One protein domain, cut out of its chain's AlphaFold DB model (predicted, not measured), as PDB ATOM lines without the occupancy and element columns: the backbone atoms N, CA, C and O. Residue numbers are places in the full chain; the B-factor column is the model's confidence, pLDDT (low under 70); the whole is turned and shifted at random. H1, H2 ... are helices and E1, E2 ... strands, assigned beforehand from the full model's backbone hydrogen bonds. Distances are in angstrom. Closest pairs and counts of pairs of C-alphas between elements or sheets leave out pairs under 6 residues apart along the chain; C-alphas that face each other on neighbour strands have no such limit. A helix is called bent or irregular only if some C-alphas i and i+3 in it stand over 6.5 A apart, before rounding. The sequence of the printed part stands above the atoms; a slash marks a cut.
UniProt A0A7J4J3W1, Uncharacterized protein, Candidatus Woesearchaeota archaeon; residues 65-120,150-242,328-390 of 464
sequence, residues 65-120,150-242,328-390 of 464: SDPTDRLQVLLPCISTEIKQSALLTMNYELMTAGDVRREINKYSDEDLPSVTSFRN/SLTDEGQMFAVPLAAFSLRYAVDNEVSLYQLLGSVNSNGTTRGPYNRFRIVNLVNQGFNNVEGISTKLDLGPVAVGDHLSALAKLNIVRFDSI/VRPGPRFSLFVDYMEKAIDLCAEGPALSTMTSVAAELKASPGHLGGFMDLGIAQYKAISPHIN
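AT A GLANCE: This is residues 65 to 120, 150 to 242 and 328 to 390 of the 464 residues of an uncharacterized protein of Candidatus Woesearchaeota archaeon (UniProt A0A7J4J3W1). A small two-stranded sheet, E1 and E2, sits at one end of a helical body and forms a lobe with H7, H8 and H9. A larger lobe has H5 in its core with H2, H11 and H12 packed on it; H1, H6 and H10 lie between the lobes, and H3 and H4 are at the far end. The 212 printed residues hold the order H1 to H9, E1, E2, H10 to H12; the class is mostly helix, helix packing is mostly crossed, and the strands are antiparallel. The whole is compact, radius of gyration of the C-alphas 17.2 A, spanning 54 by 38 by 30 A.

HOW THE PARTS SIT: E1, residues 237 to 240, and E2, residues 328 to 330, are neighbours; N 238 and O 329, at 2.8 A, are within hydrogen-bond range. H9, residues 221 to 233, has its closest C-alpha to E1 at Ala 232, 5.6 A from that of Arg 238. H7, residues 192 to 204, touches H9 about perpendicular at 82 degrees, closest C-alphas Arg 196 and His 227, 6.3 A. H8, residues 210 to 217, touches residues 221 to 225 of H9 alone, closest C-alphas Ser 214 and Pro 221, 5.6 A. H6, residues 177 to 181, touches residues 192 to 197 of H7 alone, closest C-alphas Leu 181 and Pro 193, 4.2 A. H10, residues 334 to 348, touches H7 with residues 338 to 341 alone, closest C-alphas Phe 197 and Met 341, 6.8 A. Residues 344 to 348 of H10 alone touch H1, residues 67 to 77, closest C-alphas Pro 67 and Cys 348, 4.9 A. H5, residues 153 to 172, touches H10 at a shallow tilt of 13 degrees, opposite ways, closest C-alphas Leu 162 and Ala 344, 6.9 A. Residues 157 to 165 of H5 alone touch H11, residues 352 to 366, closest C-alphas Pro 161 and Thr 358, 4.8 A. Residues 159 to 167 of H5 alone touch H2, residues 81 to 89, closest C-alphas Gln 84 and Ala 163, 4.7 A. H12, residues 368 to 385, touches H2 with residues 375 to 382 alone, closest C-alphas Glu 81 and Ile 379, 5.4 A. H3, residues 97 to 104, touches H2, closest C-alphas Thr 89 and Val 100, 6.2 A, and H4, residues 115 to 120, touches H3, closest C-alphas Ala 97 and Arg 119, 5.4 A. Every O i to N i+4 pair is within hydrogen-bond range but in H1, 5 of 7, H5, 14 of 16, H11, 10 of 11, and H12, 13 of 14.

IN THESE COORDINATES: H5 measures 28.1 A and H12 26.0 A. H5 has a kink of 27 degrees near residue 160 and is only just irregular, C-alphas 157 and 160 being 6.6 A apart. H1 begins at C-alpha 67 (235.015, 268.461, 181.531); H12 ends at C-alpha 385 (225.479, 242.002, 193.626).

THE WHOLE: The C-alphas of Leu 94 and Ile 242, the two farthest apart, are 57.2 A apart. Residues 121 to 149 and 243 to 327 are not printed, with C-alpha gaps of 14.8 A and 10.1 A; of the links printed whole, none is long. Confidence is under 70 at residues 184 to 192, 240 to 242 and 387 to 390.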
ATOM      1  N   SER A  65     229.453 272.472 180.974       94.25
ATOM      2  CA  SER A  65     230.476 272.775 179.963       94.25
ATOM      3  C   SER A  65     231.882 272.352 180.390       94.25
ATOM      4  O   SER A  65     232.690 272.013 179.532       94.25
ATOM      5  N   ASP A  66     232.185 272.373 181.693       96.50
ATOM      6  CA  ASP A  66     233.499 271.977 182.206       96.50
ATOM      7  C   ASP A  66     233.669 270.442 182.168       96.50
ATOM      8  O   ASP A  66     232.799 269.726 182.674       96.50
ATOM      9  N   PRO A  67     234.775 269.904 181.612       95.94
ATOM     10  CA  PRO A  67     235.015 268.461 181.531       95.94
ATOM     11  C   PRO A  67     234.952 267.719 182.872       95.94
ATOM     12  O   PRO A  67     234.488 266.578 182.933       95.94
ATOM     13  N   THR A  68     235.400 268.353 183.953       93.06
ATOM     14  CA  THR A  68     235.388 267.766 185.297       93.06
ATOM     15  C   THR A  68     233.959 267.647 185.809       93.06
ATOM     16  O   THR A  68     233.564 266.588 186.305       93.06
ATOM     17  N   ASP A  69     233.164 268.701 185.627       93.50
ATOM     18  CA  ASP A  69     231.752 268.703 186.006       93.50
ATOM     19  C   ASP A  69     230.951 267.697 185.171       93.50
ATOM     20  O   ASP A  69     230.129 266.960 185.725       93.50
ATOM     21  N   ARG A  70     231.239 267.584 183.862       95.44
ATOM     22  CA  ARG A  70     230.660 266.555 182.978       95.44
ATOM     23  C   ARG A  70     230.910 265.157 183.528       95.44
ATOM     24  O   ARG A  70     229.965 264.388 183.702       95.44
ATOM     25  N   LEU A  71     232.160 264.836 183.865       94.62
ATOM     26  CA  LEU A  71     232.513 263.538 184.437       94.62
ATOM     27  C   LEU A  71     231.764 263.287 185.753       94.62
ATOM     28  O   LEU A  71     231.188 262.216 185.954       94.62
ATOM     29  N   GLN A  72     231.726 264.285 186.638       92.00
ATOM     30  CA  GLN A  72     231.062 264.180 187.932       92.00
ATOM     31  C   GLN A  72     229.558 263.884 187.807       92.00
ATOM     32  O   GLN A  72     229.024 263.127 188.628       92.00
ATOM     33  N   VAL A  73     228.869 264.448 186.808       91.94
ATOM     34  CA  VAL A  73     227.434 264.195 186.581       91.94
ATOM     35  C   VAL A  73     227.162 262.929 185.763       91.94
ATOM     36  O   VAL A  73     226.149 262.266 185.993       91.94
ATOM     37  N   LEU A  74     228.071 262.537 184.863       95.12
ATOM     38  CA  LEU A  74     227.916 261.347 184.021       95.12
ATOM     39  C   LEU A  74     228.135 260.043 184.793       95.12
ATOM     40  O   LEU A  74     227.371 259.095 184.607       95.12
ATOM     41  N   LEU A  75     229.125 259.973 185.690       93.62
ATOM     42  CA  LEU A  75     229.444 258.733 186.414       93.62
ATOM     43  C   LEU A  75     228.247 258.154 187.204       93.62
ATOM     44  O   LEU A  75     228.004 256.949 187.110       93.62
ATOM     45  N   PRO A  76     227.443 258.949 187.939       90.00
ATOM     46  CA  PRO A  76     226.204 258.466 188.554       90.00
ATOM     47  C   PRO A  76     225.153 257.950 187.561       90.00
ATOM     48  O   PRO A  76     224.338 257.097 187.926       90.00
ATOM     49  N   CYS A  77     225.152 258.461 186.330       91.75
ATOM     50  CA  CYS A  77     224.203 258.080 185.285       91.75
ATOM     51  C   CYS A  77     224.561 256.745 184.636       91.75
ATOM     52  O   CYS A  77     223.668 256.049 184.175       91.75
ATOM     53  N   ILE A  78     225.831 256.345 184.659       93.69
ATOM     54  CA  ILE A  78     226.296 255.061 184.116       93.69
ATOM     55  C   ILE A  78     226.680 254.054 185.204       93.69
ATOM     56  O   ILE A  78     227.196 252.984 184.902       93.69
ATOM     57  N   SER A  79     226.417 254.351 186.480       91.12
ATOM     58  CA  SER A  79     226.875 253.541 187.622       91.12
ATOM     59  C   SER A  79     226.213 252.171 187.769       91.12
ATOM     60  O   SER A  79     226.599 251.406 188.644       91.12
ATOM     61  N   THR A  80     225.218 251.854 186.946       92.81
ATOM     62  CA  THR A  80     224.575 250.536 186.914       92.81
ATOM     63  C   THR A  80     224.273 250.160 185.474       92.81
ATOM     64  O   THR A  80     223.894 251.020 184.674       92.81
ATOM     65  N   GLU A  81     224.316 248.875 185.188       95.06
ATOM     66  CA  GLU A  81     224.103 248.273 183.877       95.06
ATOM     67  C   GLU A  81     222.664 248.483 183.389       95.06
ATOM     68  O   GLU A  81     222.426 248.650 182.196       95.06
ATOM     69  N   ILE A  82     221.702 248.623 184.309       94.00
ATOM     70  CA  ILE A  82     220.318 249.008 183.987       94.00
ATOM     71  C   ILE A  82     220.261 250.424 183.403       94.00
ATOM     72  O   ILE A  82     219.589 250.656 182.400       94.00
ATOM     73  N   LYS A  83     220.968 251.385 184.012       95.25
ATOM     74  CA  LYS A  83     221.018 252.762 183.502       95.25
ATOM     75  C   LYS A  83     221.754 252.841 182.166       95.25
ATOM     76  O   LYS A  83     221.294 253.546 181.272       95.25
ATOM     77  N   GLN A  84     222.848 252.091 182.021       96.81
ATOM     78  CA  GLN A  84     223.587 251.988 180.761       96.81
ATOM     79  C   GLN A  84     222.683 251.434 179.649       96.81
ATOM     80  O   GLN A  84     222.544 252.060 178.602       96.81
ATOM     81  N   SER A  85     221.984 250.327 179.914       96.19
ATOM     82  CA  SER A  85     221.037 249.712 178.974       96.19
ATOM     83  C   SER A  85     219.895 250.661 178.606       96.19
ATOM     84  O   SER A  85     219.501 250.750 177.442       96.19
ATOM     85  N   ALA A  86     219.398 251.431 179.579       96.12
ATOM     86  CA  ALA A  86     218.395 252.451 179.328       96.12
ATOM     87  C   ALA A  86     218.910 253.544 178.383       96.12
ATOM     88  O   ALA A  86     218.263 253.801 177.374       96.12
ATOM     89  N   LEU A  87     220.083 254.130 178.649       96.69
ATOM     90  CA  LEU A  87     220.695 255.143 177.777       96.69
ATOM     91  C   LEU A  87     220.947 254.612 176.360       96.69
ATOM     92  O   LEU A  87     220.676 255.314 175.390       96.69
ATOM     93  N   LEU A  88     221.406 253.366 176.225       96.00
ATOM     94  CA  LEU A  88     221.636 252.738 174.919       96.00
ATOM     95  C   LEU A  88     220.351 252.528 174.117       96.00
ATOM     96  O   LEU A  88     220.387 252.568 172.888       96.00
ATOM     97  N   THR A  89     219.229 252.345 174.807       95.06
ATOM     98  CA  THR A  89     217.905 252.188 174.199       95.06
ATOM     99  C   THR A  89     217.288 253.528 173.793       95.06
ATOM    100  O   THR A  89     216.498 253.580 172.851       95.06
ATOM    101  N   MET A  90     217.645 254.616 174.482       94.88
ATOM    102  CA  MET A  90     217.158 255.953 174.152       94.88
ATOM    103  C   MET A  90     217.658 256.420 172.775       94.88
ATOM    104  O   MET A  90     218.738 256.048 172.297       94.88
ATOM    105  N   ASN A  91     216.859 257.278 172.146       92.56
ATOM    106  CA  ASN A  91     217.171 257.985 170.908       92.56
ATOM    107  C   ASN A  91     216.516 259.386 170.937       92.56
ATOM    108  O   ASN A  91     215.949 259.793 171.953       92.56
ATOM    109  N   TYR A  92     216.602 260.133 169.836       93.88
ATOM    110  CA  TYR A  92     215.969 261.453 169.703       93.88
ATOM    111  C   TYR A  92     214.431 261.408 169.633       93.88
ATOM    112  O   TYR A  92     213.779 262.450 169.665       93.88
ATOM    113  N   GLU A  93     213.822 260.226 169.531       91.62
ATOM    114  CA  GLU A  93     212.373 260.080 169.529       91.62
ATOM    115  C   GLU A  93     211.800 260.076 170.950       91.62
ATOM    116  O   GLU A  93     212.411 259.607 171.909       91.62
ATOM    117  N   LEU A  94     210.559 260.550 171.076       92.25
ATOM    118  CA  LEU A  94     209.825 260.563 172.339       92.25
ATOM    119  C   LEU A  94     209.440 259.150 172.776       92.25
ATOM    120  O   LEU A  94     208.482 258.595 172.246       92.25
ATOM    121  N   MET A  95     210.104 258.598 173.786       94.62
ATOM    122  CA  MET A  95     209.842 257.274 174.358       94.62
ATOM    123  C   MET A  95     209.322 257.374 175.794       94.62
ATOM    124  O   MET A  95     209.782 258.190 176.587       94.62
ATOM    125  N   THR A  96     208.375 256.523 176.179       95.00
ATOM    126  CA  THR A  96     207.994 256.372 177.589       95.00
ATOM    127  C   THR A  96     208.966 255.444 178.325       95.00
ATOM    128  O   THR A  96     209.619 254.592 177.725       95.00
ATOM    129  N   ALA A  97     208.996 255.517 179.660       94.19
ATOM    130  CA  ALA A  97     209.715 254.535 180.484       94.19
ATOM    131  C   ALA A  97     209.259 253.085 180.224       94.19
ATOM    132  O   ALA A  97     210.050 252.149 180.324       94.19
ATOM    133  N   GLY A  98     207.984 252.899 179.867       93.31
ATOM    134  CA  GLY A  98     207.456 251.599 179.467       93.31
ATOM    135  C   GLY A  98     208.006 251.133 178.121       93.31
ATOM    136  O   GLY A  98     208.269 249.945 177.972       93.31
ATOM    137  N   ASP A  99     208.200 252.045 177.166       94.31
ATOM    138  CA  ASP A  99     208.774 251.729 175.853       94.31
ATOM    139  C   ASP A  99     210.216 251.260 176.009       94.31
ATOM    140  O   ASP A  99     210.548 250.173 175.554       94.31
ATOM    141  N   VAL A 100     211.035 252.014 176.746       94.94
ATOM    142  CA  VAL A 100     212.441 251.663 177.003       94.94
ATOM    143  C   VAL A 100     212.556 250.308 177.694       94.94
ATOM    144  O   VAL A 100     213.306 249.446 177.247       94.94
ATOM    145  N   ARG A 101     211.764 250.075 178.748       94.06
ATOM    146  CA  ARG A 101     211.744 248.781 179.440       94.06
ATOM    147  C   ARG A 101     211.359 247.635 178.500       94.06
ATOM    148  O   ARG A 101     211.955 246.568 178.579       94.06
ATOM    149  N   ARG A 102     210.363 247.834 177.625       92.69
ATOM    150  CA  ARG A 102     209.961 246.814 176.644       92.69
ATOM    151  C   ARG A 102     211.056 246.543 175.623       92.69
ATOM    152  O   ARG A 102     211.230 245.388 175.272       92.69
ATOM    153  N   GLU A 103     211.759 247.569 175.156       92.19
ATOM    154  CA  GLU A 103     212.875 247.396 174.225       92.19
ATOM    155  C   GLU A 103     214.028 246.613 174.864       92.19
ATOM    156  O   GLU A 103     214.506 245.673 174.243       92.19
ATOM    157  N   ILE A 104     214.410 246.906 176.113       92.88
ATOM    158  CA  ILE A 104     215.438 246.121 176.827       92.88
ATOM    159  C   ILE A 104     214.982 244.660 176.998       92.88
ATOM    160  O   ILE A 104     215.737 243.742 176.697       92.88
ATOM    161  N   ASN A 105     213.720 244.434 177.384       90.50
ATOM    162  CA  ASN A 105     213.133 243.091 177.521       90.50
ATOM    163  C   ASN A 105     213.081 242.277 176.216       90.50
ATOM    164  O   ASN A 105     212.808 241.085 176.268       90.50
ATOM    165  N   LYS A 106     213.281 242.880 175.035       89.38
ATOM    166  CA  LYS A 106     213.407 242.095 173.792       89.38
ATOM    167  C   LYS A 106     214.715 241.313 173.734       89.38
ATOM    168  O   LYS A 106     214.836 240.420 172.900       89.38
ATOM    169  N   TYR A 107     215.684 241.702 174.554       82.44
ATOM    170  CA  TYR A 107     217.059 241.248 174.455       82.44
ATOM    171  C   TYR A 107     217.606 240.619 175.734       82.44
ATOM    172  O   TYR A 107     218.664 240.001 175.676       82.44
ATOM    173  N   SER A 108     216.926 240.801 176.864       81.31
ATOM    174  CA  SER A 108     217.332 240.255 178.152       81.31
ATOM    175  C   SER A 108     216.164 239.535 178.807       81.31
ATOM    176  O   SER A 108     215.043 240.053 178.823       81.31
ATOM    177  N   ASP A 109     216.461 238.365 179.367       80.56
ATOM    178  CA  ASP A 109     215.519 237.563 180.153       80.56
ATOM    179  C   ASP A 109     215.541 237.958 181.641       80.56
ATOM    180  O   ASP A 109     214.809 237.408 182.468       80.56
ATOM    181  N   GLU A 110     216.367 238.940 182.005       84.44
ATOM    182  CA  GLU A 110     216.504 239.402 183.375       84.44
ATOM    183  C   GLU A 110     215.309 240.245 183.831       84.44
ATOM    184  O   GLU A 110     214.868 241.184 183.165       84.44
ATOM    185  N   ASP A 111     214.836 239.988 185.058       81.44
ATOM    186  CA  ASP A 111     213.822 240.845 185.681       81.44
ATOM    187  C   ASP A 111     214.277 242.307 185.771       81.44
ATOM    188  O   ASP A 111     215.135 242.677 186.582       81.44
ATOM    189  N   LEU A 112     213.641 243.156 184.966       85.25
ATOM    190  CA  LEU A 112     213.858 244.595 184.988       85.25
ATOM    191  C   LEU A 112     213.027 245.293 186.074       85.25
ATOM    192  O   LEU A 112     211.888 244.891 186.348       85.25
ATOM    193  N   PRO A 113     213.517 246.429 186.610       83.75
ATOM    194  CA  PRO A 113     212.753 247.272 187.517       83.75
ATOM    195  C   PRO A 113     211.387 247.691 186.965       83.75
ATOM    196  O   PRO A 113     211.127 247.695 185.757       83.75
ATOM    197  N   SER A 114     210.515 248.119 187.879       85.38
ATOM    198  CA  SER A 114     209.202 248.653 187.521       85.38
ATOM    199  C   SER A 114     209.311 249.862 186.580       85.38
ATOM    200  O   SER A 114     210.288 250.614 186.608       85.38
ATOM    201  N   VAL A 115     208.259 250.113 185.796       87.00
ATOM    202  CA  VAL A 115     208.164 251.311 184.939       87.00
ATOM    203  C   VAL A 115     208.325 252.599 185.759       87.00
ATOM    204  O   VAL A 115     208.948 253.554 185.296       87.00
ATOM    205  N   THR A 116     207.826 252.620 186.998       86.19
ATOM    206  CA  THR A 116     207.996 253.742 187.934       86.19
ATOM    207  C   THR A 116     209.463 253.952 188.307       86.19
ATOM    208  O   THR A 116     209.928 255.087 188.362       86.19
ATOM    209  N   SER A 117     210.222 252.873 188.512       85.88
ATOM    210  CA  SER A 117     211.661 252.943 188.785       85.88
ATOM    211  C   SER A 117     212.431 253.524 187.596       85.88
ATOM    212  O   SER A 117     213.244 254.421 187.796       85.88
ATOM    213  N   PHE A 118     212.129 253.094 186.364       88.00
ATOM    214  CA  PHE A 118     212.715 253.692 185.153       88.00
ATOM    215  C   PHE A 118     212.366 255.175 185.018       88.00
ATOM    216  O   PHE A 118     213.248 255.993 184.772       88.00
ATOM    217  N   ARG A 119     211.102 255.548 185.251       89.12
ATOM    218  CA  ARG A 119     210.682 256.957 185.238       89.12
ATOM    219  C   ARG A 119     211.486 257.787 186.242       89.12
ATOM    220  O   ARG A 119     211.945 258.871 185.896       89.12
ATOM    221  N   ASN A 120     211.694 257.262 187.450       88.38
ATOM    222  CA  ASN A 120     212.490 257.927 188.478       88.38
ATOM    223  C   ASN A 120     213.953 258.100 188.057       88.38
ATOM    224  O   ASN A 120     214.497 259.177 188.281       88.38
ATOM    225  N   SER A 150     213.305 261.940 175.510       96.19
ATOM    226  CA  SER A 150     214.135 261.839 174.302       96.19
ATOM    227  C   SER A 150     215.548 262.332 174.593       96.19
ATOM    228  O   SER A 150     215.733 263.159 175.488       96.19
ATOM    229  N   LEU A 151     216.544 261.826 173.863       97.06
ATOM    230  CA  LEU A 151     217.931 262.285 173.982       97.06
ATOM    231  C   LEU A 151     218.073 263.757 173.601       97.06
ATOM    232  O   LEU A 151     217.438 264.233 172.659       97.06
ATOM    233  N   THR A 152     218.943 264.446 174.333       97.50
ATOM    234  CA  THR A 152     219.569 265.698 173.902       97.50
ATOM    235  C   THR A 152     220.818 265.394 173.075       97.50
ATOM    236  O   THR A 152     221.290 264.251 173.041       97.50
ATOM    237  N   ASP A 153     221.393 266.415 172.437       97.38
ATOM    238  CA  ASP A 153     222.670 266.268 171.736       97.38
ATOM    239  C   ASP A 153     223.793 265.875 172.699       97.38
ATOM    240  O   ASP A 153     224.600 265.006 172.380       97.38
ATOM    241  N   GLU A 154     223.797 266.407 173.922       97.00
ATOM    242  CA  GLU A 154     224.770 266.046 174.952       97.00
ATOM    243  C   GLU A 154     224.571 264.611 175.453       97.00
ATOM    244  O   GLU A 154     225.543 263.878 175.668       97.00
ATOM    245  N   GLY A 155     223.318 264.163 175.585       97.31
ATOM    246  CA  GLY A 155     222.990 262.769 175.877       97.31
ATOM    247  C   GLY A 155     223.522 261.818 174.805       97.31
ATOM    248  O   GLY A 155     224.136 260.797 175.122       97.31
ATOM    249  N   GLN A 156     223.336 262.177 173.535       97.50
ATOM    250  CA  GLN A 156     223.821 261.401 172.398       97.50
ATOM    251  C   GLN A 156     225.352 261.453 172.256       97.50
ATOM    252  O   GLN A 156     225.954 260.445 171.889       97.50
ATOM    253  N   MET A 157     225.980 262.593 172.543       96.94
ATOM    254  CA  MET A 157     227.418 262.814 172.377       96.94
ATOM    255  C   MET A 157     228.243 262.214 173.517       96.94
ATOM    256  O   MET A 157     229.274 261.606 173.255       96.94
ATOM    257  N   PHE A 158     227.809 262.346 174.771       97.81
ATOM    258  CA  PHE A 158     228.618 261.930 175.922       97.81
ATOM    259  C   PHE A 158     228.056 260.701 176.635       97.81
ATOM    260  O   PHE A 158     228.793 259.752 176.909       97.81
ATOM    261  N   ALA A 159     226.754 260.685 176.933       97.12
ATOM    262  CA  ALA A 159     226.182 259.639 177.778       97.12
ATOM    263  C   ALA A 159     226.029 258.299 177.052       97.12
ATOM    264  O   ALA A 159     226.347 257.263 177.632       97.12
ATOM    265  N   VAL A 160     225.579 258.301 175.793       97.88
ATOM    266  CA  VAL A 160     225.425 257.070 174.998       97.88
ATOM    267  C   VAL A 160     226.776 256.382 174.735       97.88
ATOM    268  O   VAL A 160     226.871 255.183 175.018       97.88
ATOM    269  N   PRO A 161     227.834 257.077 174.265       98.38
ATOM    270  CA  PRO A 161     229.149 256.462 174.083       98.38
ATOM    271  C   PRO A 161     229.749 255.937 175.384       98.38
ATOM    272  O   PRO A 161     230.224 254.801 175.418       98.38
ATOM    273  N   LEU A 162     229.669 256.715 176.469       98.25
ATOM    274  CA  LEU A 162     230.169 256.270 177.764       98.25
ATOM    275  C   LEU A 162     229.387 255.051 178.267       98.25
ATOM    276  O   LEU A 162     230.005 254.085 178.692       98.25
ATOM    277  N   ALA A 163     228.055 255.036 178.158       98.12
ATOM    278  CA  ALA A 163     227.236 253.888 178.548       98.12
ATOM    279  C   ALA A 163     227.587 252.617 177.758       98.12
ATOM    280  O   ALA A 163     227.676 251.545 178.354       98.12
ATOM    281  N   ALA A 164     227.819 252.732 176.445       97.69
ATOM    282  CA  ALA A 164     228.239 251.615 175.595       97.69
ATOM    283  C   ALA A 164     229.588 251.050 176.044       97.69
ATOM    284  O   ALA A 164     229.743 249.844 176.235       97.69
ATOM    285  N   PHE A 165     230.558 251.944 176.228       98.00
ATOM    286  CA  PHE A 165     231.902 251.583 176.642       98.00
ATOM    287  C   PHE A 165     231.916 250.974 178.048       98.00
ATOM    288  O   PHE A 165     232.557 249.948 178.259       98.00
ATOM    289  N   SER A 166     231.166 251.554 178.990       97.94
ATOM    290  CA  SER A 166     231.002 251.026 180.346       97.94
ATOM    291  C   SER A 166     230.366 249.639 180.341       97.94
ATOM    292  O   SER A 166     230.902 248.747 180.985       97.94
ATOM    293  N   LEU A 167     229.279 249.422 179.597       97.38
ATOM    294  CA  LEU A 167     228.620 248.114 179.551       97.38
ATOM    295  C   LEU A 167     229.557 247.035 179.001       97.38
ATOM    296  O   LEU A 167     229.689 245.964 179.591       97.38
ATOM    297  N   ARG A 168     230.267 247.347 177.911       97.12
ATOM    298  CA  ARG A 168     231.277 246.453 177.340       97.12
ATOM    299  C   ARG A 168     232.397 246.163 178.332       97.12
ATOM    300  O   ARG A 168     232.733 245.005 178.541       97.12
ATOM    301  N   TYR A 169     232.927 247.195 178.988       96.69
ATOM    302  CA  TYR A 169     233.960 247.041 180.010       96.69
ATOM    303  C   TYR A 169     233.507 246.120 181.151       96.69
ATOM    304  O   TYR A 169     234.289 245.268 181.570       96.69
ATOM    305  N   ALA A 170     232.269 246.270 181.634       95.69
ATOM    306  CA  ALA A 170     231.708 245.430 182.694       95.69
ATOM    307  C   ALA A 170     231.742 243.947 182.313       95.69
ATOM    308  O   ALA A 170     232.264 243.106 183.049       95.69
ATOM    309  N   VAL A 171     231.211 243.654 181.127       95.50
ATOM    310  CA  VAL A 171     231.080 242.295 180.611       95.50
ATOM    311  C   VAL A 171     232.451 241.692 180.320       95.50
ATOM    312  O   VAL A 171     232.751 240.624 180.847       95.50
ATOM    313  N   ASP A 172     233.312 242.402 179.586       95.44
ATOM    314  CA  ASP A 172     234.640 241.918 179.178       95.44
ATOM    315  C   ASP A 172     235.575 241.660 180.378       95.44
ATOM    316  O   ASP A 172     236.499 240.854 180.281       95.44
ATOM    317  N   ASN A 173     235.355 242.336 181.513       93.25
ATOM    318  CA  ASN A 173     236.183 242.205 182.721       93.25
ATOM    319  C   ASN A 173     235.487 241.464 183.874       93.25
ATOM    320  O   ASN A 173     236.032 241.422 184.984       93.25
ATOM    321  N   GLU A 174     234.300 240.901 183.625       91.88
ATOM    322  CA  GLU A 174     233.494 240.171 184.609       91.88
ATOM    323  C   GLU A 174     233.334 240.948 185.930       91.88
ATOM    324  O   GLU A 174     233.546 240.430 187.032       91.88
ATOM    325  N   VAL A 175     233.034 242.244 185.825       90.75
ATOM    326  CA  VAL A 175     232.899 243.137 186.978       90.75
ATOM    327  C   VAL A 175     231.754 244.105 186.759       90.75
ATOM    328  O   VAL A 175     231.736 244.850 185.786       90.75
ATOM    329  N   SER A 176     230.824 244.168 187.711       92.12
ATOM    330  CA  SER A 176     229.767 245.165 187.606       92.12
ATOM    331  C   SER A 176     230.315 246.577 187.856       92.12
ATOM    332  O   SER A 176     231.036 246.832 188.831       92.12
ATOM    333  N   LEU A 177     229.902 247.535 187.028       92.69
ATOM    334  CA  LEU A 177     230.180 248.954 187.223       92.69
ATOM    335  C   LEU A 177     229.586 249.479 188.524       92.69
ATOM    336  O   LEU A 177     230.171 250.379 189.121       92.69
ATOM    337  N   TYR A 178     228.492 248.908 189.026       91.12
ATOM    338  CA  TYR A 178     227.992 249.265 190.354       91.12
ATOM    339  C   TYR A 178     228.978 248.871 191.451       91.12
ATOM    340  O   TYR A 178     229.198 249.614 192.407       91.12
ATOM    341  N   GLN A 179     229.618 247.715 191.304       87.62
ATOM    342  CA  GLN A 179     230.676 247.276 192.203       87.62
ATOM    343  C   GLN A 179     231.874 248.218 192.134       87.62
ATOM    344  O   GLN A 179     232.416 248.565 193.183       87.62
ATOM    345  N   LEU A 180     232.241 248.660 190.928       88.62
ATOM    346  CA  LEU A 180     233.390 249.522 190.650       88.62
ATOM    347  C   LEU A 180     233.185 250.972 191.101       88.62
ATOM    348  O   LEU A 180     234.047 251.549 191.762       88.62
ATOM    349  N   LEU A 181     232.020 251.548 190.817       88.12
ATOM    350  CA  LEU A 181     231.688 252.956 191.048       88.12
ATOM    351  C   LEU A 181     230.921 253.173 192.358       88.12
ATOM    352  O   LEU A 181     231.035 254.223 192.982       88.12
ATOM    353  N   GLY A 182     230.209 252.165 192.846       82.00
ATOM    354  CA  GLY A 182     229.438 252.232 194.082       82.00
ATOM    355  C   GLY A 182     228.074 252.903 193.918       82.00
ATOM    356  O   GLY A 182     227.650 253.292 192.831       82.00
ATOM    357  N   SER A 183     227.368 253.030 195.044       74.62
ATOM    358  CA  SER A 183     226.019 253.599 195.082       74.62
ATOM    359  C   SER A 183     226.008 255.116 194.895       74.62
ATOM    360  O   SER A 183     226.890 255.834 195.364       74.62
ATOM    361  N   VAL A 184     224.948 255.597 194.244       69.19
ATOM    362  CA  VAL A 184     224.652 257.023 194.037       69.19
ATOM    363  C   VAL A 184     223.891 257.659 195.207       69.19
ATOM    364  O   VAL A 184     223.769 258.878 195.252       69.19
ATOM    365  N   ASN A 185     223.402 256.855 196.161       56.84
ATOM    366  CA  ASN A 185     222.574 257.310 197.287       56.84
ATOM    367  C   ASN A 185     223.382 257.876 198.476       56.84
ATOM    368  O   ASN A 185     222.804 258.131 199.532       56.84
ATOM    369  N   SER A 186     224.701 258.065 198.351       45.25
ATOM    370  CA  SER A 186     225.499 258.751 199.376       45.25
ATOM    371  C   SER A 186     225.345 260.279 199.268       45.25
ATOM    372  O   SER A 186     225.371 260.855 198.180       45.25
ATOM    373  N   ASN A 187     225.125 260.953 200.404       30.53
ATOM    374  CA  ASN A 187     224.791 262.383 200.458       30.53
ATOM    375  C   ASN A 187     225.992 263.299 200.117       30.53
ATOM    376  O   ASN A 187     227.089 263.131 200.647       30.53
ATOM    377  N   GLY A 188     225.768 264.345 199.311       42.00
ATOM    378  CA  GLY A 188     226.722 265.452 199.113       42.00
ATOM    379  C   GLY A 188     228.007 265.092 198.350       42.00
ATOM    380  O   GLY A 188     227.979 264.313 197.400       42.00
ATOM    381  N   THR A 189     229.146 265.656 198.772       37.34
ATOM    382  CA  THR A 189     230.499 265.414 198.222       37.34
ATOM    383  C   THR A 189     231.006 263.980 198.422       37.34
ATOM    384  O   THR A 189     232.113 263.663 198.002       37.34
ATOM    385  N   THR A 190     230.205 263.083 199.012       44.91
ATOM    386  CA  THR A 190     230.544 261.671 199.278       44.91
ATOM    387  C   THR A 190     230.008 260.690 198.222       44.91
ATOM    388  O   THR A 190     230.006 259.476 198.439       44.91
ATOM    389  N   ARG A 191     229.540 261.185 197.064       61.72
ATOM    390  CA  ARG A 191     229.048 260.344 195.955       61.72
ATOM    391  C   ARG A 191     230.113 259.336 195.515       61.72
ATOM    392  O   ARG A 191     231.173 259.717 195.018       61.72
ATOM    393  N   GLY A 192     229.793 258.051 195.671       68.12
ATOM    394  CA  GLY A 192     230.713 256.938 195.417       68.12
ATOM    395  C   GLY A 192     231.422 256.988 194.057       68.12
ATOM    396  O   GLY A 192     232.653 256.916 194.047       68.12
ATOM    397  N   PRO A 193     230.701 257.184 192.932       85.19
ATOM    398  CA  PRO A 193     231.296 257.055 191.601       85.19
ATOM    399  C   PRO A 193     232.475 257.997 191.350       85.19
ATOM    400  O   PRO A 193     233.563 257.550 190.989       85.19
ATOM    401  N   TYR A 194     232.289 259.294 191.598       89.88
ATOM    402  CA  TYR A 194     233.322 260.289 191.321       89.88
ATOM    403  C   TYR A 194     234.464 260.249 192.345       89.88
ATOM    404  O   TYR A 194     235.632 260.394 191.987       89.88
ATOM    405  N   ASN A 195     234.169 259.969 193.617       88.75
ATOM    406  CA  ASN A 195     235.220 259.877 194.628       88.75
ATOM    407  C   ASN A 195     236.142 258.682 194.418       88.75
ATOM    408  O   ASN A 195     237.342 258.811 194.641       88.75
ATOM    409  N   ARG A 196     235.633 257.541 193.943       90.94
ATOM    410  CA  ARG A 196     236.492 256.397 193.608       90.94
ATOM    411  C   ARG A 196     237.447 256.717 192.463       90.94
ATOM    412  O   ARG A 196     238.620 256.370 192.565       90.94
ATOM    413  N   PHE A 197     236.984 257.451 191.449       92.38
ATOM    414  CA  PHE A 197     237.847 258.005 190.399       92.38
ATOM    415  C   PHE A 197     238.945 258.893 190.997       92.38
ATOM    416  O   PHE A 197     240.130 258.672 190.759       92.38
ATOM    417  N   ARG A 198     238.573 259.874 191.827       92.75
ATOM    418  CA  ARG A 198     239.538 260.793 192.452       92.75
ATOM    419  C   ARG A 198     240.556 260.057 193.332       92.75
ATOM    420  O   ARG A 198     241.742 260.363 193.263       92.75
ATOM    421  N   ILE A 199     240.116 259.070 194.116       93.06
ATOM    422  CA  ILE A 199     240.983 258.246 194.972       93.06
ATOM    423  C   ILE A 199     241.975 257.448 194.129       93.06
ATOM    424  O   ILE A 199     243.172 257.510 194.395       93.06
ATOM    425  N   VAL A 200     241.515 256.731 193.102       94.50
ATOM    426  CA  VAL A 200     242.405 255.924 192.253       94.50
ATOM    427  C   VAL A 200     243.385 256.799 191.476       94.50
ATOM    428  O   VAL A 200     244.558 256.447 191.391       94.50
ATOM    429  N   ASN A 201     242.959 257.975 191.009       94.06
ATOM    430  CA  ASN A 201     243.855 258.941 190.377       94.06
ATOM    431  C   ASN A 201     244.965 259.402 191.340       94.06
ATOM    432  O   ASN A 201     246.134 259.441 190.966       94.06
ATOM    433  N   LEU A 202     244.638 259.687 192.605       94.69
ATOM    434  CA  LEU A 202     245.656 260.028 193.603       94.69
ATOM    435  C   LEU A 202     246.601 258.858 193.894       94.69
ATOM    436  O   LEU A 202     247.809 259.066 193.986       94.69
ATOM    437  N   VAL A 203     246.088 257.629 193.980       93.31
ATOM    438  CA  VAL A 203     246.942 256.439 194.119       93.31
ATOM    439  C   VAL A 203     247.887 256.305 192.921       93.31
ATOM    440  O   VAL A 203     249.067 256.017 193.109       93.31
ATOM    441  N   ASN A 204     247.411 256.594 191.705       94.12
ATOM    442  CA  ASN A 204     248.225 256.588 190.486       94.12
ATOM    443  C   ASN A 204     249.323 257.669 190.515       94.12
ATOM    444  O   ASN A 204     250.431 257.452 190.040       94.12
ATOM    445  N   GLN A 205     249.047 258.810 191.154       92.69
ATOM    446  CA  GLN A 205     250.011 259.895 191.390       92.69
ATOM    447  C   GLN A 205     250.987 259.615 192.549       92.69
ATOM    448  O   GLN A 205     251.808 260.467 192.881       92.69
ATOM    449  N   GLY A 206     250.908 258.443 193.184       87.75
ATOM    450  CA  GLY A 206     251.808 258.032 194.261       87.75
ATOM    451  C   GLY A 206     251.322 258.362 195.674       87.75
ATOM    452  O   GLY A 206     252.048 258.100 196.635       87.75
ATOM    453  N   PHE A 207     250.100 258.883 195.843       88.06
ATOM    454  CA  PHE A 207     249.502 259.010 197.173       88.06
ATOM    455  C   PHE A 207     249.176 257.620 197.712       88.06
ATOM    456  O   PHE A 207     248.328 256.902 197.192       88.06
ATOM    457  N   ASN A 208     249.858 257.240 198.783       85.00
ATOM    458  CA  ASN A 208     249.879 255.864 199.258       85.00
ATOM    459  C   ASN A 208     249.307 255.708 200.667       85.00
ATOM    460  O   ASN A 208     249.516 254.674 201.277       85.00
ATOM    461  N   ASN A 209     248.618 256.699 201.224       80.00
ATOM    462  CA  ASN A 209     248.053 256.599 202.567       80.00
ATOM    463  C   ASN A 209     246.721 257.349 202.670       80.00
ATOM    464  O   ASN A 209     246.455 258.288 201.916       80.00
ATOM    465  N   VAL A 210     245.877 256.907 203.606       81.38
ATOM    466  CA  VAL A 210     244.513 257.430 203.787       81.38
ATOM    467  C   VAL A 210     244.533 258.913 204.139       81.38
ATOM    468  O   VAL A 210     243.728 259.664 203.601       81.38
ATOM    469  N   GLU A 211     245.449 259.349 205.003       79.56
ATOM    470  CA  GLU A 211     245.554 260.738 205.463       79.56
ATOM    471  C   GLU A 211     245.868 261.711 204.317       79.56
ATOM    472  O   GLU A 211     245.174 262.713 204.136       79.56
ATOM    473  N   GLY A 212     246.856 261.385 203.484       83.88
ATOM    474  CA  GLY A 212     247.239 262.179 202.320       83.88
ATOM    475  C   GLY A 212     246.136 262.239 201.265       83.88
ATOM    476  O   GLY A 212     245.847 263.315 200.744       83.88
ATOM    477  N   ILE A 213     245.465 261.113 200.999       89.12
ATOM    478  CA  ILE A 213     244.308 261.068 200.090       89.12
ATOM    479  C   ILE A 213     243.150 261.905 200.656       89.12
ATOM    480  O   ILE A 213     242.581 262.726 199.941       89.12
ATOM    481  N   SER A 214     242.835 261.754 201.943       86.38
ATOM    482  CA  SER A 214     241.771 262.502 202.634       86.38
ATOM    483  C   SER A 214     242.010 264.008 202.574       86.38
ATOM    484  O   SER A 214     241.125 264.759 202.169       86.38
ATOM    485  N   THR A 215     243.239 264.433 202.880       86.44
ATOM    486  CA  THR A 215     243.662 265.841 202.852       86.44
ATOM    487  C   THR A 215     243.549 266.426 201.448       86.44
ATOM    488  O   THR A 215     243.074 267.541 201.268       86.44
ATOM    489  N   LYS A 216     243.966 265.669 200.426       91.50
ATOM    490  CA  LYS A 216     243.951 266.141 199.039       91.50
ATOM    491  C   LYS A 216     242.543 266.212 198.445       91.50
ATOM    492  O   LYS A 216     242.311 267.022 197.548       91.50
ATOM    493  N   LEU A 217     241.625 265.359 198.905       89.56
ATOM    494  CA  LEU A 217     240.253 265.300 198.398       89.56
ATOM    495  C   LEU A 217     239.243 266.121 199.196       89.56
ATOM    496  O   LEU A 217     238.126 266.274 198.695       89.56
ATOM    497  N   ASP A 218     239.635 266.629 200.367       87.38
ATOM    498  CA  ASP A 218     238.745 267.219 201.374       87.38
ATOM    499  C   ASP A 218     237.612 266.251 201.761       87.38
ATOM    500  O   ASP A 218     236.420 266.560 201.732       87.38
ATOM    501  N   LEU A 219     237.996 265.001 202.043       83.62
ATOM    502  CA  LEU A 219     237.089 263.929 202.454       83.62
ATOM    503  C   LEU A 219     237.493 263.392 203.824       83.62
ATOM    504  O   LEU A 219     238.673 263.284 204.143       83.62
ATOM    505  N   GLY A 220     236.503 262.992 204.623       77.00
ATOM    506  CA  GLY A 220     236.755 262.356 205.913       77.00
ATOM    507  C   GLY A 220     237.518 261.026 205.757       77.00
ATOM    508  O   GLY A 220     237.167 260.239 204.872       77.00
ATOM    509  N   PRO A 221     238.486 260.708 206.643       74.12
ATOM    510  CA  PRO A 221     239.264 259.467 206.571       74.12
ATOM    511  C   PRO A 221     238.425 258.187 206.551       74.12
ATOM    512  O   PRO A 221     238.817 257.211 205.918       74.12
ATOM    513  N   VAL A 222     237.262 258.196 207.209       72.12
ATOM    514  CA  VAL A 222     236.306 257.075 207.196       72.12
ATOM    515  C   VAL A 222     235.750 256.851 205.788       72.12
ATOM    516  O   VAL A 222     235.829 255.743 205.274       72.12
ATOM    517  N   ALA A 223     235.285 257.910 205.118       75.75
ATOM    518  CA  ALA A 223     234.733 257.812 203.767       75.75
ATOM    519  C   ALA A 223     235.786 257.354 202.741       75.75
ATOM    520  O   ALA A 223     235.499 256.548 201.855       75.75
ATOM    521  N   VAL A 224     237.026 257.841 202.875       82.19
ATOM    522  CA  VAL A 224     238.153 257.372 202.054       82.19
ATOM    523  C   VAL A 224     238.453 255.899 202.337       82.19
ATOM    524  O   VAL A 224     238.636 255.130 201.393       82.19
ATOM    525  N   GLY A 225     238.450 255.497 203.611       78.19
ATOM    526  CA  GLY A 225     238.589 254.106 204.035       78.19
ATOM    527  C   GLY A 225     237.550 253.194 203.383       78.19
ATOM    528  O   GLY A 225     237.928 252.225 202.734       78.19
ATOM    529  N   ASP A 226     236.269 253.554 203.443       77.88
ATOM    530  CA  ASP A 226     235.173 252.772 202.855       77.88
ATOM    531  C   ASP A 226     235.341 252.576 201.340       77.88
ATOM    532  O   ASP A 226     235.130 251.482 200.801       77.88
ATOM    533  N   HIS A 227     235.754 253.629 200.628       85.69
ATOM    534  CA  HIS A 227     236.046 253.548 199.199       85.69
ATOM    535  C   HIS A 227     237.250 252.651 198.905       85.69
ATOM    536  O   HIS A 227     237.163 251.798 198.021       85.69
ATOM    537  N   LEU A 228     238.348 252.797 199.647       86.12
ATOM    538  CA  LEU A 228     239.535 251.960 199.480       86.12
ATOM    539  C   LEU A 228     239.250 250.491 199.809       86.12
ATOM    540  O   LEU A 228     239.690 249.614 199.074       86.12
ATOM    541  N   SER A 229     238.461 250.204 200.846       78.62
ATOM    542  CA  SER A 229     238.021 248.846 201.181       78.62
ATOM    543  C   SER A 229     237.175 248.233 200.066       78.62
ATOM    544  O   SER A 229     237.358 247.065 199.726       78.62
ATOM    545  N   ALA A 230     236.276 249.006 199.449       82.25
ATOM    546  CA  ALA A 230     235.509 248.536 198.298       82.25
ATOM    547  C   ALA A 230     236.405 248.248 197.079       82.25
ATOM    548  O   ALA A 230     236.255 247.210 196.440       82.25
ATOM    549  N   LEU A 231     237.369 249.126 196.789       89.00
ATOM    550  CA  LEU A 231     238.344 248.937 195.709       89.00
ATOM    551  C   LEU A 231     239.279 247.743 195.979       89.00
ATOM    552  O   LEU A 231     239.659 247.030 195.048       89.00
ATOM    553  N   ALA A 232     239.620 247.479 197.243       84.00
ATOM    554  CA  ALA A 232     240.435 246.338 197.642       84.00
ATOM    555  C   ALA A 232     239.710 245.003 197.436       84.00
ATOM    556  O   ALA A 232     240.310 244.055 196.933       84.00
ATOM    557  N   LYS A 233     238.400 244.939 197.719       81.94
ATOM    558  CA  LYS A 233     237.563 243.760 197.410       81.94
ATOM    559  C   LYS A 233     237.555 243.413 195.916       81.94
ATOM    560  O   LYS A 233     237.354 242.258 195.560       81.94
ATOM    561  N   LEU A 234     237.796 244.402 195.054       85.75
ATOM    562  CA  LEU A 234     237.906 244.236 193.604       85.75
ATOM    563  C   LEU A 234     239.345 244.018 193.120       85.75
ATOM    564  O   LEU A 234     239.579 244.003 191.914       85.75
ATOM    565  N   ASN A 235     240.319 243.866 194.022       87.25
ATOM    566  CA  ASN A 235     241.744 243.755 193.696       87.25
ATOM    567  C   ASN A 235     242.294 244.945 192.881       87.25
ATOM    568  O   ASN A 235     243.285 244.810 192.157       87.25
ATOM    569  N   ILE A 236     241.658 246.115 192.986       91.50
ATOM    570  CA  ILE A 236     242.121 247.352 192.343       91.50
ATOM    571  C   ILE A 236     243.234 247.963 193.179       91.50
ATOM    572  O   ILE A 236     244.258 248.354 192.640       91.50
ATOM    573  N   VAL A 237     243.069 247.998 194.497       89.44
ATOM    574  CA  VAL A 237     244.124 248.399 195.433       89.44
ATOM    575  C   VAL A 237     244.425 247.260 196.399       89.44
ATOM    576  O   VAL A 237     243.620 246.350 196.578       89.44
ATOM    577  N   ARG A 238     245.589 247.312 197.030       86.12
ATOM    578  CA  ARG A 238     245.966 246.448 198.149       86.12
ATOM    579  C   ARG A 238     246.544 247.292 199.272       86.12
ATOM    580  O   ARG A 238     247.058 248.384 199.026       86.12
ATOM    581  N   PHE A 239     246.469 246.765 200.483       77.31
ATOM    582  CA  PHE A 239     247.042 247.400 201.657       77.31
ATOM    583  C   PHE A 239     248.306 246.657 202.066       77.31
ATOM    584  O   PHE A 239     248.251 245.479 202.416       77.31
ATOM    585  N   ASP A 240     249.428 247.363 202.032       64.31
ATOM    586  CA  ASP A 240     250.673 246.901 202.619       64.31
ATOM    587  C   ASP A 240     250.765 247.448 204.050       64.31
ATOM    588  O   ASP A 240     250.496 248.626 204.312       64.31
ATOM    589  N   SER A 241     251.146 246.585 204.991       52.16
ATOM    590  CA  SER A 241     251.434 247.007 206.363       52.16
ATOM    591  C   SER A 241     252.625 247.957 206.353       52.16
ATOM    592  O   SER A 241     253.681 247.608 205.827       52.16
ATOM    593  N   ILE A 242     252.490 249.116 206.993       48.75
ATOM    594  CA  ILE A 242     253.663 249.843 207.486       48.75
ATOM    595  C   ILE A 242     254.113 249.118 208.751       48.75
ATOM    596  O   ILE A 242     253.264 248.684 209.538       48.75
ATOM    597  N   VAL A 328     248.458 252.187 200.838       84.56
ATOM    598  CA  VAL A 328     247.670 251.867 199.653       84.56
ATOM    599  C   VAL A 328     248.623 251.668 198.483       84.56
ATOM    600  O   VAL A 328     249.417 252.551 198.158       84.56
ATOM    601  N   ARG A 329     248.538 250.509 197.829       85.69
ATOM    602  CA  ARG A 329     249.277 250.215 196.601       85.69
ATOM    603  C   ARG A 329     248.349 249.760 195.478       85.69
ATOM    604  O   ARG A 329     247.304 249.173 195.764       85.69
ATOM    605  N   PRO A 330     248.752 249.954 194.211       91.25
ATOM    606  CA  PRO A 330     248.108 249.311 193.072       91.25
ATOM    607  C   PRO A 330     247.994 247.794 193.266       91.25
ATOM    608  O   PRO A 330     248.967 247.123 193.631       91.25
ATOM    609  N   GLY A 331     246.793 247.266 193.049       90.94
ATOM    610  CA  GLY A 331     246.503 245.841 192.949       90.94
ATOM    611  C   GLY A 331     246.546 245.341 191.496       90.94
ATOM    612  O   GLY A 331     246.777 246.124 190.574       90.94
ATOM    613  N   PRO A 332     246.310 244.038 191.262       90.94
ATOM    614  CA  PRO A 332     246.369 243.437 189.926       90.94
ATOM    615  C   PRO A 332     245.426 244.059 188.888       90.94
ATOM    616  O   PRO A 332     245.766 244.095 187.711       90.94
ATOM    617  N   ARG A 333     244.252 244.557 189.305       92.81
ATOM    618  CA  ARG A 333     243.262 245.181 188.407       92.81
ATOM    619  C   ARG A 333     243.400 246.706 188.314       92.81
ATOM    620  O   ARG A 333     242.570 247.355 187.684       92.81
ATOM    621  N   PHE A 334     244.431 247.292 188.929       93.69
ATOM    622  CA  PHE A 334     244.596 248.746 188.996       93.69
ATOM    623  C   PHE A 334     244.698 249.392 187.613       93.69
ATOM    624  O   PHE A 334     243.955 250.323 187.321       93.69
ATOM    625  N   SER A 335     245.574 248.872 186.747       94.25
ATOM    626  CA  SER A 335     245.805 249.428 185.408       94.25
ATOM    627  C   SER A 335     244.561 249.372 184.524       94.25
ATOM    628  O   SER A 335     244.296 250.320 183.795       94.25
ATOM    629  N   LEU A 336     243.765 248.303 184.630       93.81
ATOM    630  CA  LEU A 336     242.501 248.171 183.902       93.81
ATOM    631  C   LEU A 336     241.496 249.246 184.316       93.81
ATOM    632  O   LEU A 336     240.741 249.738 183.480       93.81
ATOM    633  N   PHE A 337     241.452 249.596 185.603       95.06
ATOM    634  CA  PHE A 337     240.560 250.656 186.057       95.06
ATOM    635  C   PHE A 337     241.091 252.044 185.693       95.06
ATOM    636  O   PHE A 337     240.309 252.893 185.278       95.06
ATOM    637  N   VAL A 338     242.407 252.262 185.780       95.69
ATOM    638  CA  VAL A 338     243.041 253.511 185.331       95.69
ATOM    639  C   VAL A 338     242.779 253.756 183.842       95.69
ATOM    640  O   VAL A 338     242.328 254.842 183.504       95.69
ATOM    641  N   ASP A 339     242.942 252.752 182.974       95.56
ATOM    642  CA  ASP A 339     242.643 252.874 181.535       95.56
ATOM    643  C   ASP A 339     241.174 253.255 181.278       95.56
ATOM    644  O   ASP A 339     240.881 254.169 180.505       95.56
ATOM    645  N   TYR A 340     240.234 252.609 181.978       96.12
ATOM    646  CA  TYR A 340     238.818 252.980 181.915       96.12
ATOM    647  C   TYR A 340     238.588 254.436 182.348       96.12
ATOM    648  O   TYR A 340     237.866 255.181 181.680       96.12
ATOM    649  N   MET A 341     239.207 254.852 183.457       95.38
ATOM    650  CA  MET A 341     239.071 256.204 183.990       95.38
ATOM    651  C   MET A 341     239.634 257.260 183.042       95.38
ATOM    652  O   MET A 341     238.971 258.267 182.803       95.38
ATOM    653  N   GLU A 342     240.834 257.040 182.509       95.50
ATOM    654  CA  GLU A 342     241.501 257.957 181.585       95.50
ATOM    655  C   GLU A 342     240.664 258.155 180.323       95.50
ATOM    656  O   GLU A 342     240.434 259.292 179.920       95.50
ATOM    657  N   LYS A 343     240.102 257.079 179.763       97.06
ATOM    658  CA  LYS A 343     239.200 257.173 178.607       97.06
ATOM    659  C   LYS A 343     237.908 257.927 178.928       97.06
ATOM    660  O   LYS A 343     237.428 258.688 178.092       97.06
ATOM    661  N   ALA A 344     237.338 257.742 180.119       96.94
ATOM    662  CA  ALA A 344     236.145 258.480 180.537       96.94
ATOM    663  C   ALA A 344     236.432 259.980 180.751       96.94
ATOM    664  O   ALA A 344     235.619 260.817 180.358       96.94
ATOM    665  N   ILE A 345     237.587 260.323 181.334       96.19
ATOM    666  CA  ILE A 345     238.062 261.709 181.476       96.19
ATOM    667  C   ILE A 345     238.267 262.335 180.093       96.19
ATOM    668  O   ILE A 345     237.756 263.422 179.830       96.19
ATOM    669  N   ASP A 346     238.969 261.630 179.206       97.50
ATOM    670  CA  ASP A 346     239.277 262.092 177.854       97.50
ATOM    671  C   ASP A 346     238.002 262.309 177.024       97.50
ATOM    672  O   ASP A 346     237.860 263.351 176.391       97.50
ATOM    673  N   LEU A 347     237.004 261.420 177.125       97.50
ATOM    674  CA  LEU A 347     235.683 261.633 176.518       97.50
ATOM    675  C   LEU A 347     235.020 262.927 177.011       97.50
ATOM    676  O   LEU A 347     234.479 263.682 176.206       97.50
ATOM    677  N   CYS A 348     235.057 263.203 178.318       96.56
ATOM    678  CA  CYS A 348     234.441 264.411 178.882       96.56
ATOM    679  C   CYS A 348     235.153 265.696 178.432       96.56
ATOM    680  O   CYS A 348     234.529 266.759 178.379       96.56
ATOM    681  N   ALA A 349     236.438 265.586 178.087       96.94
ATOM    682  CA  ALA A 349     237.259 266.641 177.503       96.94
ATOM    683  C   ALA A 349     237.188 266.695 175.964       96.94
ATOM    684  O   ALA A 349     237.943 267.453 175.360       96.94
ATOM    685  N   GLU A 350     236.300 265.914 175.335       96.19
ATOM    686  CA  GLU A 350     236.159 265.817 173.871       96.19
ATOM    687  C   GLU A 350     237.450 265.348 173.169       96.19
ATOM    688  O   GLU A 350     237.726 265.687 172.018       96.19
ATOM    689  N   GLY A 351     238.249 264.546 173.874       96.44
ATOM    690  CA  GLY A 351     239.487 263.963 173.380       96.44
ATOM    691  C   GLY A 351     239.288 262.742 172.467       96.44
ATOM    692  O   GLY A 351     238.160 262.349 172.141       96.44
ATOM    693  N   PRO A 352     240.390 262.108 172.019       96.44
ATOM    694  CA  PRO A 352     240.364 260.979 171.082       96.44
ATOM    695  C   PRO A 352     239.494 259.778 171.505       96.44
ATOM    696  O   PRO A 352     238.965 259.056 170.650       96.44
ATOM    697  N   ALA A 353     239.312 259.552 172.808       96.38
ATOM    698  CA  ALA A 353     238.477 258.489 173.355       96.38
ATOM    699  C   ALA A 353     237.002 258.652 172.970       96.38
ATOM    700  O   ALA A 353     236.318 257.641 172.811       96.38
ATOM    701  N   LEU A 354     236.519 259.880 172.735       97.00
ATOM    702  CA  LEU A 354     235.142 260.127 172.299       97.00
ATOM    703  C   LEU A 354     234.823 259.390 170.990       97.00
ATOM    704  O   LEU A 354     233.813 258.692 170.902       97.00
ATOM    705  N   SER A 355     235.707 259.474 169.992       96.50
ATOM    706  CA  SER A 355     235.538 258.775 168.708       96.50
ATOM    707  C   SER A 355     235.540 257.252 168.886       96.50
ATOM    708  O   SER A 355     234.697 256.537 168.334       96.50
ATOM    709  N   THR A 356     236.440 256.755 169.739       96.19
ATOM    710  CA  THR A 356     236.540 255.324 170.061       96.19
ATOM    711  C   THR A 356     235.260 254.816 170.725       96.19
ATOM    712  O   THR A 356     234.671 253.840 170.267       96.19
ATOM    713  N   MET A 357     234.777 255.496 171.766       97.75
ATOM    714  CA  MET A 357     233.553 255.104 172.472       97.75
ATOM    715  C   MET A 357     232.305 255.260 171.598       97.75
ATOM    716  O   MET A 357     231.394 254.437 171.672       97.75
ATOM    717  N   THR A 358     232.270 256.271 170.727       97.56
ATOM    718  CA  THR A 358     231.184 256.448 169.751       97.56
ATOM    719  C   THR A 358     231.140 255.275 168.777       97.56
ATOM    720  O   THR A 358     230.066 254.753 168.484       97.56
ATOM    721  N   SER A 359     232.308 254.805 168.334       96.81
ATOM    722  CA  SER A 359     232.422 253.623 167.476       96.81
ATOM    723  C   SER A 359     231.930 252.362 168.187       96.81
ATOM    724  O   SER A 359     231.183 251.594 167.590       96.81
ATOM    725  N   VAL A 360     232.250 252.185 169.477       96.69
ATOM    726  CA  VAL A 360     231.714 251.078 170.294       96.69
ATOM    727  C   VAL A 360     230.188 251.157 170.399       96.69
ATOM    728  O   VAL A 360     229.505 250.150 170.224       96.69
ATOM    729  N   ALA A 361     229.622 252.343 170.635       96.62
ATOM    730  CA  ALA A 361     228.170 252.512 170.671       96.62
ATOM    731  C   ALA A 361     227.512 252.169 169.326       96.62
ATOM    732  O   ALA A 361     226.468 251.512 169.305       96.62
ATOM    733  N   ALA A 362     228.118 252.584 168.212       95.69
ATOM    734  CA  ALA A 362     227.625 252.275 166.875       95.69
ATOM    735  C   ALA A 362     227.718 250.771 166.568       95.69
ATOM    736  O   ALA A 362     226.757 250.198 166.061       95.69
ATOM    737  N   GLU A 363     228.835 250.129 166.927       95.44
ATOM    738  CA  GLU A 363     229.062 248.683 166.793       95.44
ATOM    739  C   GLU A 363     227.974 247.885 167.516       95.44
ATOM    740  O   GLU A 363     227.320 247.034 166.909       95.44
ATOM    741  N   LEU A 364     227.730 248.200 168.795       93.25
ATOM    742  CA  LEU A 364     226.703 247.523 169.581       93.25
ATOM    743  C   LEU A 364     225.313 247.743 168.969       93.25
ATOM    744  O   LEU A 364     224.580 246.782 168.743       93.25
ATOM    745  N   LYS A 365     224.953 248.987 168.622       90.94
ATOM    746  CA  LYS A 365     223.639 249.305 168.035       90.94
ATOM    747  C   LYS A 365     223.419 248.682 166.651       90.94
ATOM    748  O   LYS A 365     222.273 248.417 166.294       90.94
ATOM    749  N   ALA A 366     224.477 248.429 165.880       92.00
ATOM    750  CA  ALA A 366     224.380 247.808 164.559       92.00
ATOM    751  C   ALA A 366     224.021 246.313 164.615       92.00
ATOM    752  O   ALA A 366     223.505 245.773 163.638       92.00
ATOM    753  N   SER A 367     224.279 245.645 165.744       89.25
ATOM    754  CA  SER A 367     224.045 244.209 165.923       89.25
ATOM    755  C   SER A 367     223.143 243.958 167.135       89.25
ATOM    756  O   SER A 367     223.656 243.732 168.233       89.25
ATOM    757  N   PRO A 368     221.805 243.933 166.961       84.50
ATOM    758  CA  PRO A 368     220.863 243.779 168.074       84.50
ATOM    759  C   PRO A 368     221.132 242.553 168.957       84.50
ATOM    760  O   PRO A 368     220.993 242.633 170.172       84.50
ATOM    761  N   GLY A 369     221.586 241.437 168.368       86.25
ATOM    762  CA  GLY A 369     221.977 240.243 169.123       86.25
ATOM    763  C   GLY A 369     223.220 240.446 170.000       86.25
ATOM    764  O   GLY A 369     223.245 239.975 171.133       86.25
ATOM    765  N   HIS A 370     224.228 241.187 169.521       88.25
ATOM    766  CA  HIS A 370     225.398 241.534 170.335       88.25
ATOM    767  C   HIS A 370     225.024 242.494 171.459       88.25
ATOM    768  O   HIS A 370     225.355 242.225 172.610       88.25
ATOM    769  N   LEU A 371     224.303 243.579 171.152       91.69
ATOM    770  CA  LEU A 371     223.823 244.507 172.178       91.69
ATOM    771  C   LEU A 371     223.018 243.771 173.250       91.69
ATOM    772  O   LEU A 371     223.225 244.014 174.434       91.69
ATOM    773  N   GLY A 372     222.157 242.844 172.831       90.81
ATOM    774  CA  GLY A 372     221.382 242.021 173.742       90.81
ATOM    775  C   GLY A 372     222.223 241.165 174.672       90.81
ATOM    776  O   GLY A 372     222.026 241.234 175.880       90.81
ATOM    777  N   GLY A 373     223.223 240.457 174.143       92.12
ATOM    778  CA  GLY A 373     224.150 239.679 174.970       92.12
ATOM    779  C   GLY A 373     224.887 240.531 176.009       92.12
ATOM    780  O   GLY A 373     225.004 240.129 177.163       92.12
ATOM    781  N   PHE A 374     225.331 241.738 175.636       95.06
ATOM    782  CA  PHE A 374     225.964 242.664 176.583       95.06
ATOM    783  C   PHE A 374     224.985 243.183 177.645       95.06
ATOM    784  O   PHE A 374     225.346 243.251 178.819       95.06
ATOM    785  N   MET A 375     223.757 243.544 177.255       95.12
ATOM    786  CA  MET A 375     222.726 243.987 178.199       95.12
ATOM    787  C   MET A 375     222.372 242.881 179.193       95.12
ATOM    788  O   MET A 375     222.359 243.138 180.392       95.12
ATOM    789  N   ASP A 376     222.130 241.665 178.707       93.44
ATOM    790  CA  ASP A 376     221.732 240.528 179.532       93.44
ATOM    791  C   ASP A 376     222.815 240.167 180.555       93.44
ATOM    792  O   ASP A 376     222.570 240.200 181.762       93.44
ATOM    793  N   LEU A 377     224.058 239.977 180.095       94.31
ATOM    794  CA  LEU A 377     225.193 239.686 180.975       94.31
ATOM    795  C   LEU A 377     225.456 240.817 181.975       94.31
ATOM    796  O   LEU A 377     225.670 240.554 183.159       94.31
ATOM    797  N   GLY A 378     225.421 242.075 181.532       94.69
ATOM    798  CA  GLY A 378     225.637 243.222 182.413       94.69
ATOM    799  C   GLY A 378     224.548 243.352 183.483       94.69
ATOM    800  O   GLY A 378     224.839 243.569 184.662       94.69
ATOM    801  N   ILE A 379     223.279 243.185 183.105       93.69
ATOM    802  CA  ILE A 379     222.156 243.234 184.048       93.69
ATOM    803  C   ILE A 379     222.234 242.055 185.027       93.69
ATOM    804  O   ILE A 379     222.061 242.273 186.230       93.69
ATOM    805  N   ALA A 380     222.564 240.849 184.565       91.19
ATOM    806  CA  ALA A 380     222.765 239.680 185.418       91.19
ATOM    807  C   ALA A 380     223.886 239.913 186.450       91.19
ATOM    808  O   ALA A 380     223.694 239.683 187.649       91.19
ATOM    809  N   GLN A 381     225.030 240.461 186.015       91.75
ATOM    810  CA  GLN A 381     226.140 240.838 186.898       91.75
ATOM    811  C   GLN A 381     225.696 241.841 187.967       91.75
ATOM    812  O   GLN A 381     225.979 241.644 189.151       91.75
ATOM    813  N   TYR A 382     224.961 242.888 187.581       91.00
ATOM    814  CA  TYR A 382     224.411 243.858 188.526       91.00
ATOM    815  C   TYR A 382     223.464 243.207 189.534       91.00
ATOM    816  O   TYR A 382     223.564 243.450 190.738       91.00
ATOM    817  N   LYS A 383     222.534 242.372 189.062       85.19
ATOM    818  CA  LYS A 383     221.544 241.700 189.910       85.19
ATOM    819  C   LYS A 383     222.208 240.794 190.936       85.19
ATOM    820  O   LYS A 383     221.827 240.852 192.102       85.19
ATOM    821  N   ALA A 384     223.246 240.054 190.552       83.62
ATOM    822  CA  ALA A 384     223.984 239.177 191.459       83.62
ATOM    823  C   ALA A 384     224.556 239.911 192.687       83.62
ATOM    824  O   ALA A 384     224.715 239.314 193.749       83.62
ATOM    825  N   ILE A 385     224.824 241.215 192.573       78.38
ATOM    826  CA  ILE A 385     225.479 242.002 193.626       78.38
ATOM    827  C   ILE A 385     224.605 243.118 194.209       78.38
ATOM    828  O   ILE A 385     224.960 243.697 195.237       78.38
ATOM    829  N   SER A 386     223.498 243.470 193.551       76.00
ATOM    830  CA  SER A 386     222.695 244.639 193.900       76.00
ATOM    831  C   SER A 386     221.981 244.412 195.230       76.00
ATOM    832  O   SER A 386     221.089 243.563 195.306       76.00
ATOM    833  N   PRO A 387     222.276 245.205 196.277       62.75
ATOM    834  CA  PRO A 387     221.609 245.055 197.563       62.75
ATOM    835  C   PRO A 387     220.102 245.281 197.444       62.75
ATOM    836  O   PRO A 387     219.338 244.636 198.149       62.75
ATOM    837  N   HIS A 388     219.668 246.167 196.540       61.06
ATOM    838  CA  HIS A 388     218.261 246.517 196.338       61.06
ATOM    839  C   HIS A 388     217.466 245.434 195.607       61.06
ATOM    840  O   HIS A 388     216.307 245.223 195.943       61.06
ATOM    841  N   ILE A 389     218.075 244.739 194.642       57.56
ATOM    842  CA  ILE A 389     217.414 243.637 193.925       57.56
ATOM    843  C   ILE A 389     217.454 242.360 194.768       57.56
ATOM    844  O   ILE A 389     216.457 241.655 194.867       57.56
ATOM    845  N   ASN A 390     218.555 242.138 195.488       53.72
ATOM    846  CA  ASN A 390     218.682 241.047 196.454       53.72
ATOM    847  C   ASN A 390     218.018 241.367 197.807       53.72
ATOM    848  O   ASN A 390     218.103 240.579 198.750       53.72
TER     849      ASN A 390